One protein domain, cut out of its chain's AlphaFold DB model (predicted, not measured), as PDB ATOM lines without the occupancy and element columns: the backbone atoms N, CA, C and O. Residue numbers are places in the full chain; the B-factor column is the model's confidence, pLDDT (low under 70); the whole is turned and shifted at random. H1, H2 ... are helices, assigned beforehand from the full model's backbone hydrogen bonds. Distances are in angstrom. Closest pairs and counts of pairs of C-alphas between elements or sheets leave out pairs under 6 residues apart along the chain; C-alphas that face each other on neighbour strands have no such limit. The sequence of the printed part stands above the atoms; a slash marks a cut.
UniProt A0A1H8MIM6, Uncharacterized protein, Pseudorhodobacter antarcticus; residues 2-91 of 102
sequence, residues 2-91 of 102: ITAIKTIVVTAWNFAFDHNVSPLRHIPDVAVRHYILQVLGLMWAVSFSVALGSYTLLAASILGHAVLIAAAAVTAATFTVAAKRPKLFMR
ATOM      1  N   ILE A   2     143.904 120.097 157.740       71.31
ATOM      2  CA  ILE A   2     144.702 120.762 156.681       71.31
ATOM      3  C   ILE A   2     146.175 120.984 157.084       71.31
ATOM      4  O   ILE A   2     147.082 120.713 156.301       71.31
ATOM      5  N   THR A   3     146.435 121.385 158.332       82.44
ATOM      6  CA  THR A   3     147.799 121.593 158.848       82.44
ATOM      7  C   THR A   3     148.630 120.307 158.874       82.44
ATOM      8  O   THR A   3     149.818 120.348 158.583       82.44
ATOM      9  N   ALA A   4     148.008 119.156 159.153       84.56
ATOM     10  CA  ALA A   4     148.703 117.869 159.201       84.56
ATOM     11  C   ALA A   4     149.121 117.400 157.798       84.56
ATOM     12  O   ALA A   4     150.258 116.982 157.602       84.56
ATOM     13  N   ILE A   5     148.232 117.551 156.808       89.94
ATOM     14  CA  ILE A   5     148.524 117.239 155.400       89.94
ATOM     15  C   ILE A   5     149.665 118.120 154.891       89.94
ATOM     16  O   ILE A   5     150.612 117.615 154.293       89.94
ATOM     17  N   LYS A   6     149.617 119.427 155.183       89.69
ATOM     18  CA  LYS A   6     150.688 120.361 154.816       89.69
ATOM     19  C   LYS A   6     152.034 119.918 155.390       89.69
ATOM     20  O   LYS A   6     153.012 119.867 154.653       89.69
ATOM     21  N   THR A   7     152.084 119.558 156.671       90.88
ATOM     22  CA  THR A   7     153.318 119.079 157.308       90.88
ATOM     23  C   THR A   7     153.832 117.795 156.662       90.88
ATOM     24  O   THR A   7     155.028 117.699 156.407       90.88
ATOM     25  N   ILE A   8     152.958 116.836 156.343       92.69
ATOM     26  CA  ILE A   8     153.349 115.584 155.675       92.69
ATOM     27  C   ILE A   8     153.951 115.869 154.297       92.69
ATOM     28  O   ILE A   8     155.048 115.401 154.006       92.69
ATOM     29  N   VAL A   9     153.272 116.674 153.475       91.62
ATOM     30  CA  VAL A   9     153.739 117.020 152.123       91.62
ATOM     31  C   VAL A   9     155.077 117.753 152.181       91.62
ATOM     32  O   VAL A   9     156.010 117.378 151.477       91.62
ATOM     33  N   VAL A  10     155.207 118.752 153.059       91.12
ATOM     34  CA  VAL A  10     156.450 119.525 153.214       91.12
ATOM     35  C   VAL A  10     157.592 118.653 153.738       91.12
ATOM     36  O   VAL A  10     158.710 118.746 153.241       91.12
ATOM     37  N   THR A  11     157.326 117.769 154.702       90.81
ATOM     38  CA  THR A  11     158.352 116.870 155.253       90.81
ATOM     39  C   THR A  11     158.820 115.865 154.206       90.81
ATOM     40  O   THR A  11     160.022 115.664 154.051       90.81
ATOM     41  N   ALA A  12     157.893 115.273 153.446       88.75
ATOM     42  CA  ALA A  12     158.223 114.354 152.361       88.75
ATOM     43  C   ALA A  12     159.020 115.054 151.248       88.75
ATOM     44  O   ALA A  12     160.021 114.518 150.776       88.75
ATOM     45  N   TRP A  13     158.616 116.273 150.877       87.81
ATOM     46  CA  TRP A  13     159.313 117.089 149.887       87.81
ATOM     47  C   TRP A  13     160.746 117.408 150.316       87.81
ATOM     48  O   TRP A  13     161.689 117.147 149.570       87.81
ATOM     49  N   ASN A  14     160.921 117.910 151.540       88.31
ATOM     50  CA  ASN A  14     162.240 118.229 152.076       88.31
ATOM     51  C   ASN A  14     163.103 116.970 152.191       88.31
ATOM     52  O   ASN A  14     164.267 116.988 151.818       88.31
ATOM     53  N   PHE A  15     162.543 115.841 152.621       87.44
ATOM     54  CA  PHE A  15     163.297 114.592 152.679       87.44
ATOM     55  C   PHE A  15     163.812 114.139 151.301       87.44
ATOM     56  O   PHE A  15     164.942 113.661 151.196       87.44
ATOM     57  N   ALA A  16     163.009 114.292 150.243       84.06
ATOM     58  CA  ALA A  16     163.382 113.869 148.896       84.06
ATOM     59  C   ALA A  16     164.369 114.828 148.207       84.06
ATOM     60  O   ALA A  16     165.306 114.367 147.554       84.06
ATOM     61  N   PHE A  17     164.172 116.143 148.350       84.31
ATOM     62  CA  PHE A  17     164.863 117.154 147.538       84.31
ATOM     63  C   PHE A  17     165.846 118.050 148.306       84.31
ATOM     64  O   PHE A  17     166.675 118.702 147.671       84.31
ATOM     65  N   ASP A  18     165.813 118.091 149.642       86.06
ATOM     66  CA  ASP A  18     166.781 118.874 150.420       86.06
ATOM     67  C   ASP A  18     168.154 118.186 150.408       86.06
ATOM     68  O   ASP A  18     168.312 117.015 150.773       86.06
ATOM     69  N   HIS A  19     169.187 118.923 150.006       81.12
ATOM     70  CA  HIS A  19     170.551 118.412 149.925       81.12
ATOM     71  C   HIS A  19     171.199 118.155 151.296       81.12
ATOM     72  O   HIS A  19     172.229 117.483 151.341       81.12
ATOM     73  N   ASN A  20     170.631 118.672 152.391       81.00
ATOM     74  CA  ASN A  20     171.114 118.470 153.761       81.00
ATOM     75  C   ASN A  20     170.477 117.256 154.437       81.00
ATOM     76  O   ASN A  20     171.077 116.650 155.329       81.00
ATOM     77  N   VAL A  21     169.260 116.901 154.025       84.44
ATOM     78  CA  VAL A  21     168.445 115.874 154.688       84.44
ATOM     79  C   VAL A  21     168.355 114.603 153.848       84.44
ATOM     80  O   VAL A  21     168.363 113.507 154.410       84.44
ATOM     81  N   SER A  22     168.325 114.727 152.518       85.19
ATOM     82  CA  SER A  22     168.164 113.576 151.633       85.19
ATOM     83  C   SER A  22     169.324 112.578 151.753       85.19
ATOM     84  O   SER A  22     170.477 112.961 151.973       85.19
ATOM     85  N   PRO A  23     169.075 111.274 151.536       81.19
ATOM     86  CA  PRO A  23     170.126 110.254 151.538       81.19
ATOM     87  C   PRO A  23     171.250 110.522 150.524       81.19
ATOM     88  O   PRO A  23     172.392 110.110 150.750       81.19
ATOM     89  N   LEU A  24     170.946 111.250 149.437       83.19
ATOM     90  CA  LEU A  24     171.906 111.661 148.408       83.19
ATOM     91  C   LEU A  24     172.977 112.630 148.930       83.19
ATOM     92  O   LEU A  24     174.001 112.817 148.271       83.19
ATOM     93  N   ARG A  25     172.797 113.202 150.128       83.25
ATOM     94  CA  ARG A  25     173.743 114.143 150.740       83.25
ATOM     95  C   ARG A  25     175.161 113.605 150.939       83.25
ATOM     96  O   ARG A  25     176.087 114.386 151.129       83.25
ATOM     97  N   HIS A  26     175.338 112.285 150.929       84.19
ATOM     98  CA  HIS A  26     176.636 111.638 151.131       84.19
ATOM     99  C   HIS A  26     177.507 111.613 149.860       84.19
ATOM    100  O   HIS A  26     178.677 111.246 149.929       84.19
ATOM    101  N   ILE A  27     176.960 111.995 148.701       84.12
ATOM    102  CA  ILE A  27     177.692 112.083 147.430       84.12
ATOM    103  C   ILE A  27     178.343 113.471 147.343       84.12
ATOM    104  O   ILE A  27     177.608 114.444 147.315       84.12
ATOM    105  N   PRO A  28     179.673 113.640 147.291       82.44
ATOM    106  CA  PRO A  28     180.298 114.969 147.375       82.44
ATOM    107  C   PRO A  28     180.007 115.879 146.168       82.44
ATOM    108  O   PRO A  28     179.997 117.096 146.313       82.44
ATOM    109  N   ASP A  29     179.733 115.301 144.999       86.44
ATOM    110  CA  ASP A  29     179.493 116.034 143.756       86.44
ATOM    111  C   ASP A  29     178.018 116.463 143.604       86.44
ATOM    112  O   ASP A  29     177.107 115.632 143.655       86.44
ATOM    113  N   VAL A  30     177.778 117.764 143.407       86.50
ATOM    114  CA  VAL A  30     176.430 118.349 143.262       86.50
ATOM    115  C   VAL A  30     175.791 118.013 141.912       86.50
ATOM    116  O   VAL A  30     174.584 117.766 141.859       86.50
ATOM    117  N   ALA A  31     176.573 117.958 140.832       85.75
ATOM    118  CA  ALA A  31     176.069 117.619 139.505       85.75
ATOM    119  C   ALA A  31     175.544 116.177 139.484       85.75
ATOM    120  O   ALA A  31     174.437 115.929 139.008       85.75
ATOM    121  N   VAL A  32     176.264 115.239 140.104       86.38
ATOM    122  CA  VAL A  32     175.834 113.838 140.240       86.38
ATOM    123  C   VAL A  32     174.517 113.732 141.013       86.38
ATOM    124  O   VAL A  32     173.612 113.023 140.573       86.38
ATOM    125  N   ARG A  33     174.358 114.465 142.127       88.12
ATOM    126  CA  ARG A  33     173.081 114.501 142.870       88.12
ATOM    127  C   ARG A  33     171.934 114.982 141.981       88.12
ATOM    128  O   ARG A  33     170.853 114.397 142.004       88.12
ATOM    129  N   HIS A  34     172.178 116.028 141.195       86.19
ATOM    130  CA  HIS A  34     171.176 116.619 140.321       86.19
ATOM    131  C   HIS A  34     170.775 115.678 139.175       86.19
ATOM    132  O   HIS A  34     169.582 115.468 138.957       86.19
ATOM    133  N   TYR A  35     171.736 115.032 138.506       88.69
ATOM    134  CA  TYR A  35     171.445 114.046 137.459       88.69
ATOM    135  C   TYR A  35     170.642 112.852 137.988       88.69
ATOM    136  O   TYR A  35     169.701 112.413 137.328       88.69
ATOM    137  N   ILE A  36     170.948 112.356 139.193       88.19
ATOM    138  CA  ILE A  36     170.180 111.262 139.807       88.19
ATOM    139  C   ILE A  36     168.726 111.689 140.052       88.19
ATOM    140  O   ILE A  36     167.808 110.935 139.726       88.19
ATOM    141  N   LEU A  37     168.498 112.899 140.576       89.00
ATOM    142  CA  LEU A  37     167.144 113.426 140.788       89.00
ATOM    143  C   LEU A  37     166.376 113.599 139.468       89.00
ATOM    144  O   LEU A  37     165.192 113.271 139.414       89.00
ATOM    145  N   GLN A  38     167.038 114.055 138.397       87.81
ATOM    146  CA  GLN A  38     166.422 114.176 137.071       87.81
ATOM    147  C   GLN A  38     166.001 112.817 136.500       87.81
ATOM    148  O   GLN A  38     164.870 112.668 136.041       87.81
ATOM    149  N   VAL A  39     166.882 111.813 136.561       85.75
ATOM    150  CA  VAL A  39     166.576 110.454 136.081       85.75
ATOM    151  C   VAL A  39     165.437 109.835 136.891       85.75
ATOM    152  O   VAL A  39     164.547 109.210 136.317       85.75
ATOM    153  N   LEU A  40     165.416 110.052 138.211       85.19
ATOM    154  CA  LEU A  40     164.330 109.585 139.069       85.19
ATOM    155  C   LEU A  40     162.999 110.253 138.692       85.19
ATOM    156  O   LEU A  40     161.987 109.569 138.555       85.19
ATOM    157  N   GLY A  41     163.004 111.569 138.459       85.88
ATOM    158  CA  GLY A  41     161.832 112.306 137.984       85.88
ATOM    159  C   GLY A  41     161.324 111.802 136.631       85.88
ATOM    160  O   GLY A  41     160.126 111.569 136.476       85.88
ATOM    161  N   LEU A  42     162.229 111.555 135.679       83.88
ATOM    162  CA  LEU A  42     161.890 111.017 134.359       83.88
ATOM    163  C   LEU A  42     161.284 109.609 134.457       83.88
ATOM    164  O   LEU A  42     160.263 109.335 133.830       83.88
ATOM    165  N   MET A  43     161.872 108.735 135.277       87.25
ATOM    166  CA  MET A  43     161.339 107.395 135.540       87.25
ATOM    167  C   MET A  43     159.903 107.465 136.072       87.25
ATOM    168  O   MET A  43     159.036 106.730 135.595       87.25
ATOM    169  N   TRP A  44     159.630 108.352 137.033       84.25
ATOM    170  CA  TRP A  44     158.287 108.531 137.590       84.25
ATOM    171  C   TRP A  44     157.298 109.083 136.565       84.25
ATOM    172  O   TRP A  44     156.189 108.562 136.469       84.25
ATOM    173  N   ALA A  45     157.699 110.069 135.757       80.75
ATOM    174  CA  ALA A  45     156.868 110.594 134.678       80.75
ATOM    175  C   ALA A  45     156.461 109.483 133.693       80.75
ATOM    176  O   ALA A  45     155.274 109.301 133.436       80.75
ATOM    177  N   VAL A  46     157.423 108.676 133.228       78.88
ATOM    178  CA  VAL A  46     157.162 107.534 132.335       78.88
ATOM    179  C   VAL A  46     156.266 106.493 133.007       78.88
ATOM    180  O   VAL A  46     155.310 106.025 132.395       78.88
ATOM    181  N   SER A  47     156.524 106.160 134.274       80.19
ATOM    182  CA  SER A  47     155.727 105.174 135.018       80.19
ATOM    183  C   SER A  47     154.267 105.610 135.159       80.19
ATOM    184  O   SER A  47     153.367 104.799 134.959       80.19
ATOM    185  N   PHE A  48     154.014 106.893 135.441       75.25
ATOM    186  CA  PHE A  48     152.657 107.438 135.503       75.25
ATOM    187  C   PHE A  48     152.004 107.551 134.126       75.25
ATOM    188  O   PHE A  48     150.824 107.240 134.004       75.25
ATOM    189  N   SER A  49     152.742 107.925 133.079       71.62
ATOM    190  CA  SER A  49     152.220 107.906 131.707       71.62
ATOM    191  C   SER A  49     151.801 106.497 131.275       71.62
ATOM    192  O   SER A  49     150.745 106.341 130.670       71.62
ATOM    193  N   VAL A  50     152.580 105.470 131.634       71.38
ATOM    194  CA  VAL A  50     152.231 104.059 131.401       71.38
ATOM    195  C   VAL A  50     151.035 103.638 132.257       71.38
ATOM    196  O   VAL A  50     150.127 102.989 131.747       71.38
ATOM    197  N   ALA A  51     150.989 104.029 133.535       69.69
ATOM    198  CA  ALA A  51     149.876 103.704 134.429       69.69
ATOM    199  C   ALA A  51     148.547 104.368 134.017       69.69
ATOM    200  O   ALA A  51     147.484 103.808 134.271       69.69
ATOM    201  N   LEU A  52     148.598 105.544 133.381       72.00
ATOM    202  CA  LEU A  52     147.428 106.298 132.911       72.00
ATOM    203  C   LEU A  52     147.025 105.970 131.460       72.00
ATOM    204  O   LEU A  52     145.991 106.451 130.994       72.00
ATOM    205  N   GLY A  53     147.809 105.166 130.733       60.34
ATOM    206  CA  GLY A  53     147.520 104.789 129.350       60.34
ATOM    207  C   GLY A  53     146.274 103.901 129.224       60.34
ATOM    208  O   GLY A  53     146.292 102.732 129.603       60.34
ATOM    209  N   SER A  54     145.192 104.437 128.649       61.25
ATOM    210  CA  SER A  54     144.050 103.652 128.129       61.25
ATOM    211  C   SER A  54     144.538 102.753 126.970       61.25
ATOM    212  O   SER A  54     145.491 103.144 126.306       61.25
ATOM    213  N   TYR A  55     144.070 101.506 126.748       53.56
ATOM    214  CA  TYR A  55     142.861 101.221 125.940       53.56
ATOM    215  C   TYR A  55     142.101  99.881 126.231       53.56
ATOM    216  O   TYR A  55     141.031  99.695 125.659       53.56
ATOM    217  N   THR A  56     142.543  98.969 127.126       56.00
ATOM    218  CA  THR A  56     141.779  97.766 127.598       56.00
ATOM    219  C   THR A  56     142.184  97.350 129.039       56.00
ATOM    220  O   THR A  56     143.123  96.596 129.283       56.00
ATOM    221  N   LEU A  57     141.471  97.886 130.032       63.03
ATOM    222  CA  LEU A  57     141.917  98.293 131.383       63.03
ATOM    223  C   LEU A  57     142.588  97.301 132.377       63.03
ATOM    224  O   LEU A  57     142.943  97.747 133.466       63.03
ATOM    225  N   LEU A  58     142.832  96.018 132.084       59.97
ATOM    226  CA  LEU A  58     143.457  95.110 133.076       59.97
ATOM    227  C   LEU A  58     144.957  94.879 132.837       59.97
ATOM    228  O   LEU A  58     145.766  95.062 133.745       59.97
ATOM    229  N   ALA A  59     145.343  94.508 131.615       60.47
ATOM    230  CA  ALA A  59     146.718  94.101 131.318       60.47
ATOM    231  C   ALA A  59     147.716  95.271 131.405       60.47
ATOM    232  O   ALA A  59     148.776  95.137 132.016       60.47
ATOM    233  N   ALA A  60     147.349  96.440 130.867       64.12
ATOM    234  CA  ALA A  60     148.169  97.650 130.965       64.12
ATOM    235  C   ALA A  60     148.273  98.162 132.412       64.12
ATOM    236  O   ALA A  60     149.342  98.589 132.841       64.12
ATOM    237  N   SER A  61     147.192  98.044 133.194       67.25
ATOM    238  CA  SER A  61     147.176  98.450 134.603       67.25
ATOM    239  C   SER A  61     148.119  97.590 135.449       67.25
ATOM    240  O   SER A  61     148.924  98.133 136.204       67.25
ATOM    241  N   ILE A  62     148.102  96.261 135.280       75.38
ATOM    242  CA  ILE A  62     149.023  95.351 135.988       75.38
ATOM    243  C   ILE A  62     150.479  95.663 135.628       75.38
ATOM    244  O   ILE A  62     151.328  95.737 136.519       75.38
ATOM    245  N   LEU A  63     150.770  95.897 134.344       77.81
ATOM    246  CA  LEU A  63     152.116  96.252 133.903       77.81
ATOM    247  C   LEU A  63     152.567  97.604 134.481       77.81
ATOM    248  O   LEU A  63     153.679  97.705 134.996       77.81
ATOM    249  N   GLY A  64     151.696  98.617 134.480       78.50
ATOM    250  CA  GLY A  64     151.970  99.920 135.091       78.50
ATOM    251  C   GLY A  64     152.256  99.822 136.593       78.50
ATOM    252  O   GLY A  64     153.241 100.383 137.071       78.50
ATOM    253  N   HIS A  65     151.466  99.046 137.342       77.19
ATOM    254  CA  HIS A  65     151.703  98.827 138.773       77.19
ATOM    255  C   HIS A  65     152.997  98.050 139.039       77.19
ATOM    256  O   HIS A  65     153.731  98.393 139.964       77.19
ATOM    257  N   ALA A  66     153.320  97.044 138.219       85.12
ATOM    258  CA  ALA A  66     154.584  96.319 138.329       85.12
ATOM    259  C   ALA A  66     155.790  97.253 138.130       85.12
ATOM    260  O   ALA A  66     156.754  97.183 138.895       85.12
ATOM    261  N   VAL A  67     155.711  98.179 137.166       87.69
ATOM    262  CA  VAL A  67     156.736  99.213 136.949       87.69
ATOM    263  C   VAL A  67     156.834 100.155 138.151       87.69
ATOM    264  O   VAL A  67     157.942 100.432 138.606       87.69
ATOM    265  N   LEU A  68     155.710 100.597 138.723       84.50
ATOM    266  CA  LEU A  68     155.704 101.454 139.915       84.50
ATOM    267  C   LEU A  68     156.322 100.764 141.141       84.50
ATOM    268  O   LEU A  68     157.109 101.373 141.867       84.50
ATOM    269  N   ILE A  69     156.019  99.483 141.362       88.50
ATOM    270  CA  ILE A  69     156.614  98.692 142.449       88.50
ATOM    271  C   ILE A  69     158.118  98.516 142.213       88.50
ATOM    272  O   ILE A  69     158.912  98.701 143.137       88.50
ATOM    273  N   ALA A  70     158.528  98.209 140.980       91.06
ATOM    274  CA  ALA A  70     159.937  98.097 140.620       91.06
ATOM    275  C   ALA A  70     160.685  99.424 140.835       91.06
ATOM    276  O   ALA A  70     161.756  99.438 141.438       91.06
ATOM    277  N   ALA A  71     160.098 100.548 140.427       86.94
ATOM    278  CA  ALA A  71     160.622 101.889 140.658       86.94
ATOM    279  C   ALA A  71     160.789 102.201 142.156       86.94
ATOM    280  O   ALA A  71     161.835 102.704 142.583       86.94
ATOM    281  N   ALA A  72     159.794 101.855 142.979       91.75
ATOM    282  CA  ALA A  72     159.877 102.001 144.429       91.75
ATOM    283  C   ALA A  72     161.006 101.139 145.023       91.75
ATOM    284  O   ALA A  72     161.800 101.630 145.830       91.75
ATOM    285  N   ALA A  73     161.138  99.886 144.578       94.38
ATOM    286  CA  ALA A  73     162.205  98.986 145.007       94.38
ATOM    287  C   ALA A  73     163.599  99.507 144.614       94.38
ATOM    288  O   ALA A  73     164.504  99.527 145.447       94.38
ATOM    289  N   VAL A  74     163.766 100.001 143.382       93.31
ATOM    290  CA  VAL A  74     165.011 100.634 142.914       93.31
ATOM    291  C   VAL A  74     165.337 101.876 143.740       93.31
ATOM    292  O   VAL A  74     166.492 102.079 144.112       93.31
ATOM    293  N   THR A  75     164.336 102.681 144.093       89.19
ATOM    294  CA  THR A  75     164.519 103.866 144.943       89.19
ATOM    295  C   THR A  75     165.001 103.469 146.339       89.19
ATOM    296  O   THR A  75     166.009 103.986 146.824       89.19
ATOM    297  N   ALA A  76     164.345 102.488 146.964       93.00
ATOM    298  CA  ALA A  76     164.735 101.970 148.272       93.00
ATOM    299  C   ALA A  76     166.144 101.355 148.249       93.00
ATOM    300  O   ALA A  76     166.948 101.602 149.155       93.00
ATOM    301  N   ALA A  77     166.478 100.605 147.195       91.00
ATOM    302  CA  ALA A  77     167.811 100.050 146.993       91.00
ATOM    303  C   ALA A  77     168.855 101.161 146.832       91.00
ATOM    304  O   ALA A  77     169.882 101.138 147.506       91.00
ATOM    305  N   THR A  78     168.572 102.179 146.020       87.44
ATOM    306  CA  THR A  78     169.458 103.330 145.803       87.44
ATOM    307  C   THR A  78     169.731 104.069 147.110       87.44
ATOM    308  O   THR A  78     170.891 104.303 147.448       87.44
ATOM    309  N   PHE A  79     168.696 104.365 147.900       88.56
ATOM    310  CA  PHE A  79     168.855 105.009 149.207       88.56
ATOM    311  C   PHE A  79     169.616 104.128 150.198       88.56
ATOM    312  O   PHE A  79     170.485 104.617 150.919       88.56
ATOM    313  N   THR A  80     169.357 102.819 150.197       89.69
ATOM    314  CA  THR A  80     170.069 101.862 151.053       89.69
ATOM    315  C   THR A  80     171.551 101.788 150.695       89.69
ATOM    316  O   THR A  80     172.405 101.787 151.585       89.69
ATOM    317  N   VAL A  81     171.882 101.756 149.402       88.81
ATOM    318  CA  VAL A  81     173.270 101.762 148.931       88.81
ATOM    319  C   VAL A  81     173.929 103.105 149.242       88.81
ATOM    320  O   VAL A  81     175.075 103.113 149.687       88.81
ATOM    321  N   ALA A  82     173.217 104.227 149.103       81.00
ATOM    322  CA  ALA A  82     173.749 105.554 149.421       81.00
ATOM    323  C   ALA A  82     174.077 105.690 150.912       81.00
ATOM    324  O   ALA A  82     175.128 106.222 151.261       81.00
ATOM    325  N   ALA A  83     173.225 105.144 151.782       81.56
ATOM    326  CA  ALA A  83     173.433 105.169 153.225       81.56
ATOM    327  C   ALA A  83     174.531 104.200 153.693       81.56
ATOM    328  O   ALA A  83     175.341 104.553 154.547       81.56
ATOM    329  N   LYS A  84     174.574 102.968 153.162       84.62
ATOM    330  CA  LYS A  84     175.458 101.906 153.684       84.62
ATOM    331  C   LYS A  84     176.784 101.769 152.939       84.62
ATOM    332  O   LYS A  84     177.771 101.340 153.530       84.62
ATOM    333  N   ARG A  85     176.823 102.062 151.637       80.06
ATOM    334  CA  ARG A  85     178.013 101.887 150.784       80.06
ATOM    335  C   ARG A  85     178.136 103.005 149.733       80.06
ATOM    336  O   ARG A  85     178.169 102.714 148.535       80.06
ATOM    337  N   PRO A  86     178.308 104.274 150.148       75.38
ATOM    338  CA  PRO A  86     178.369 105.420 149.232       75.38
ATOM    339  C   PRO A  86     179.518 105.335 148.210       75.38
ATOM    340  O   PRO A  86     179.411 105.859 147.104       75.38
ATOM    341  N   LYS A  87     180.595 104.599 148.528       75.19
ATOM    342  CA  LYS A  87     181.738 104.355 147.626       75.19
ATOM    343  C   LYS A  87     181.354 103.648 146.313       75.19
ATOM    344  O   LYS A  87     182.099 103.748 145.343       75.19
ATOM    345  N   LEU A  88     180.211 102.953 146.252       74.12
ATOM    346  CA  LEU A  88     179.717 102.335 145.012       74.12
ATOM    347  C   LEU A  88     179.322 103.379 143.959       74.12
ATOM    348  O   LEU A  88     179.581 103.161 142.780       74.12
ATOM    349  N   PHE A  89     178.798 104.537 144.371       70.69
ATOM    350  CA  PHE A  89     178.485 105.639 143.450       70.69
ATOM    351  C   PHE A  89     179.750 106.325 142.919       70.69
ATOM    352  O   PHE A  89     179.780 106.776 141.778       70.69
ATOM    353  N   MET A  90     180.831 106.333 143.703       64.50
ATOM    354  CA  MET A  90     182.131 106.884 143.292       64.50
ATOM    355  C   MET A  90     182.849 106.010 142.252       64.50
ATOM    356  O   MET A  90     183.688 106.507 141.511       64.50
ATOM    357  N   ARG A  91     182.527 104.711 142.182       61.34
ATOM    358  CA  ARG A  91     183.167 103.762 141.256       61.34
ATOM    359  C   ARG A  91     182.587 103.819 139.832       61.34
ATOM    360  O   ARG A  91     183.246 103.356 138.909       61.34
TER     361      ARG A  91
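Overview. This is residues 2 to 91 of the 102 residues of an uncharacterized protein of Pseudorhodobacter antarcticus (UniProt A0A1H8MIM6). A long hairpin of two helices, H3 and H4, has short helices H2 and H5 at the end away from its turn, and H1 is an arm at that end whose residues 2 to 11 stick out. The printed part has 90 residues, 74 of them in five named helices, H1 to H5 in order along the chain, with no named strand; its class is all helix, and the whole is loose, with a radius of gyration of the C-alphas of 15.8 A and spans of 46 by 41 by 21 A.

Arrangement. H1, residues 2 to 17, is near H2, residues 23 to 26. H3, residues 30 to 52, and H4, residues 59 to 84, touch as a hairpin, opposite ways at a shallow tilt of 19 degrees; their closest C-alphas, Ala 51 and Gly 64, are 4.4 A apart. H2 touches H4, closest C-alphas Pro 23 and Phe 79, 5.9 A. H5, residues 87 to 91, is close but not clearly touching H4. Every O i to N i+4 pair is within hydrogen-bond range in H1, H3, H4 and H5; H2 is too short for one.

Along the chain. C-alpha 2 is at (144.702, 120.762, 156.681), C-alpha 91 at (183.167, 103.762, 141.256). H3 measures 33.1 A, H4 37.2 A.

Size, cuts and confidence. The printed part has no cut. Residues 51, 53 to 61 and 90 to 91 have pLDDT under 70.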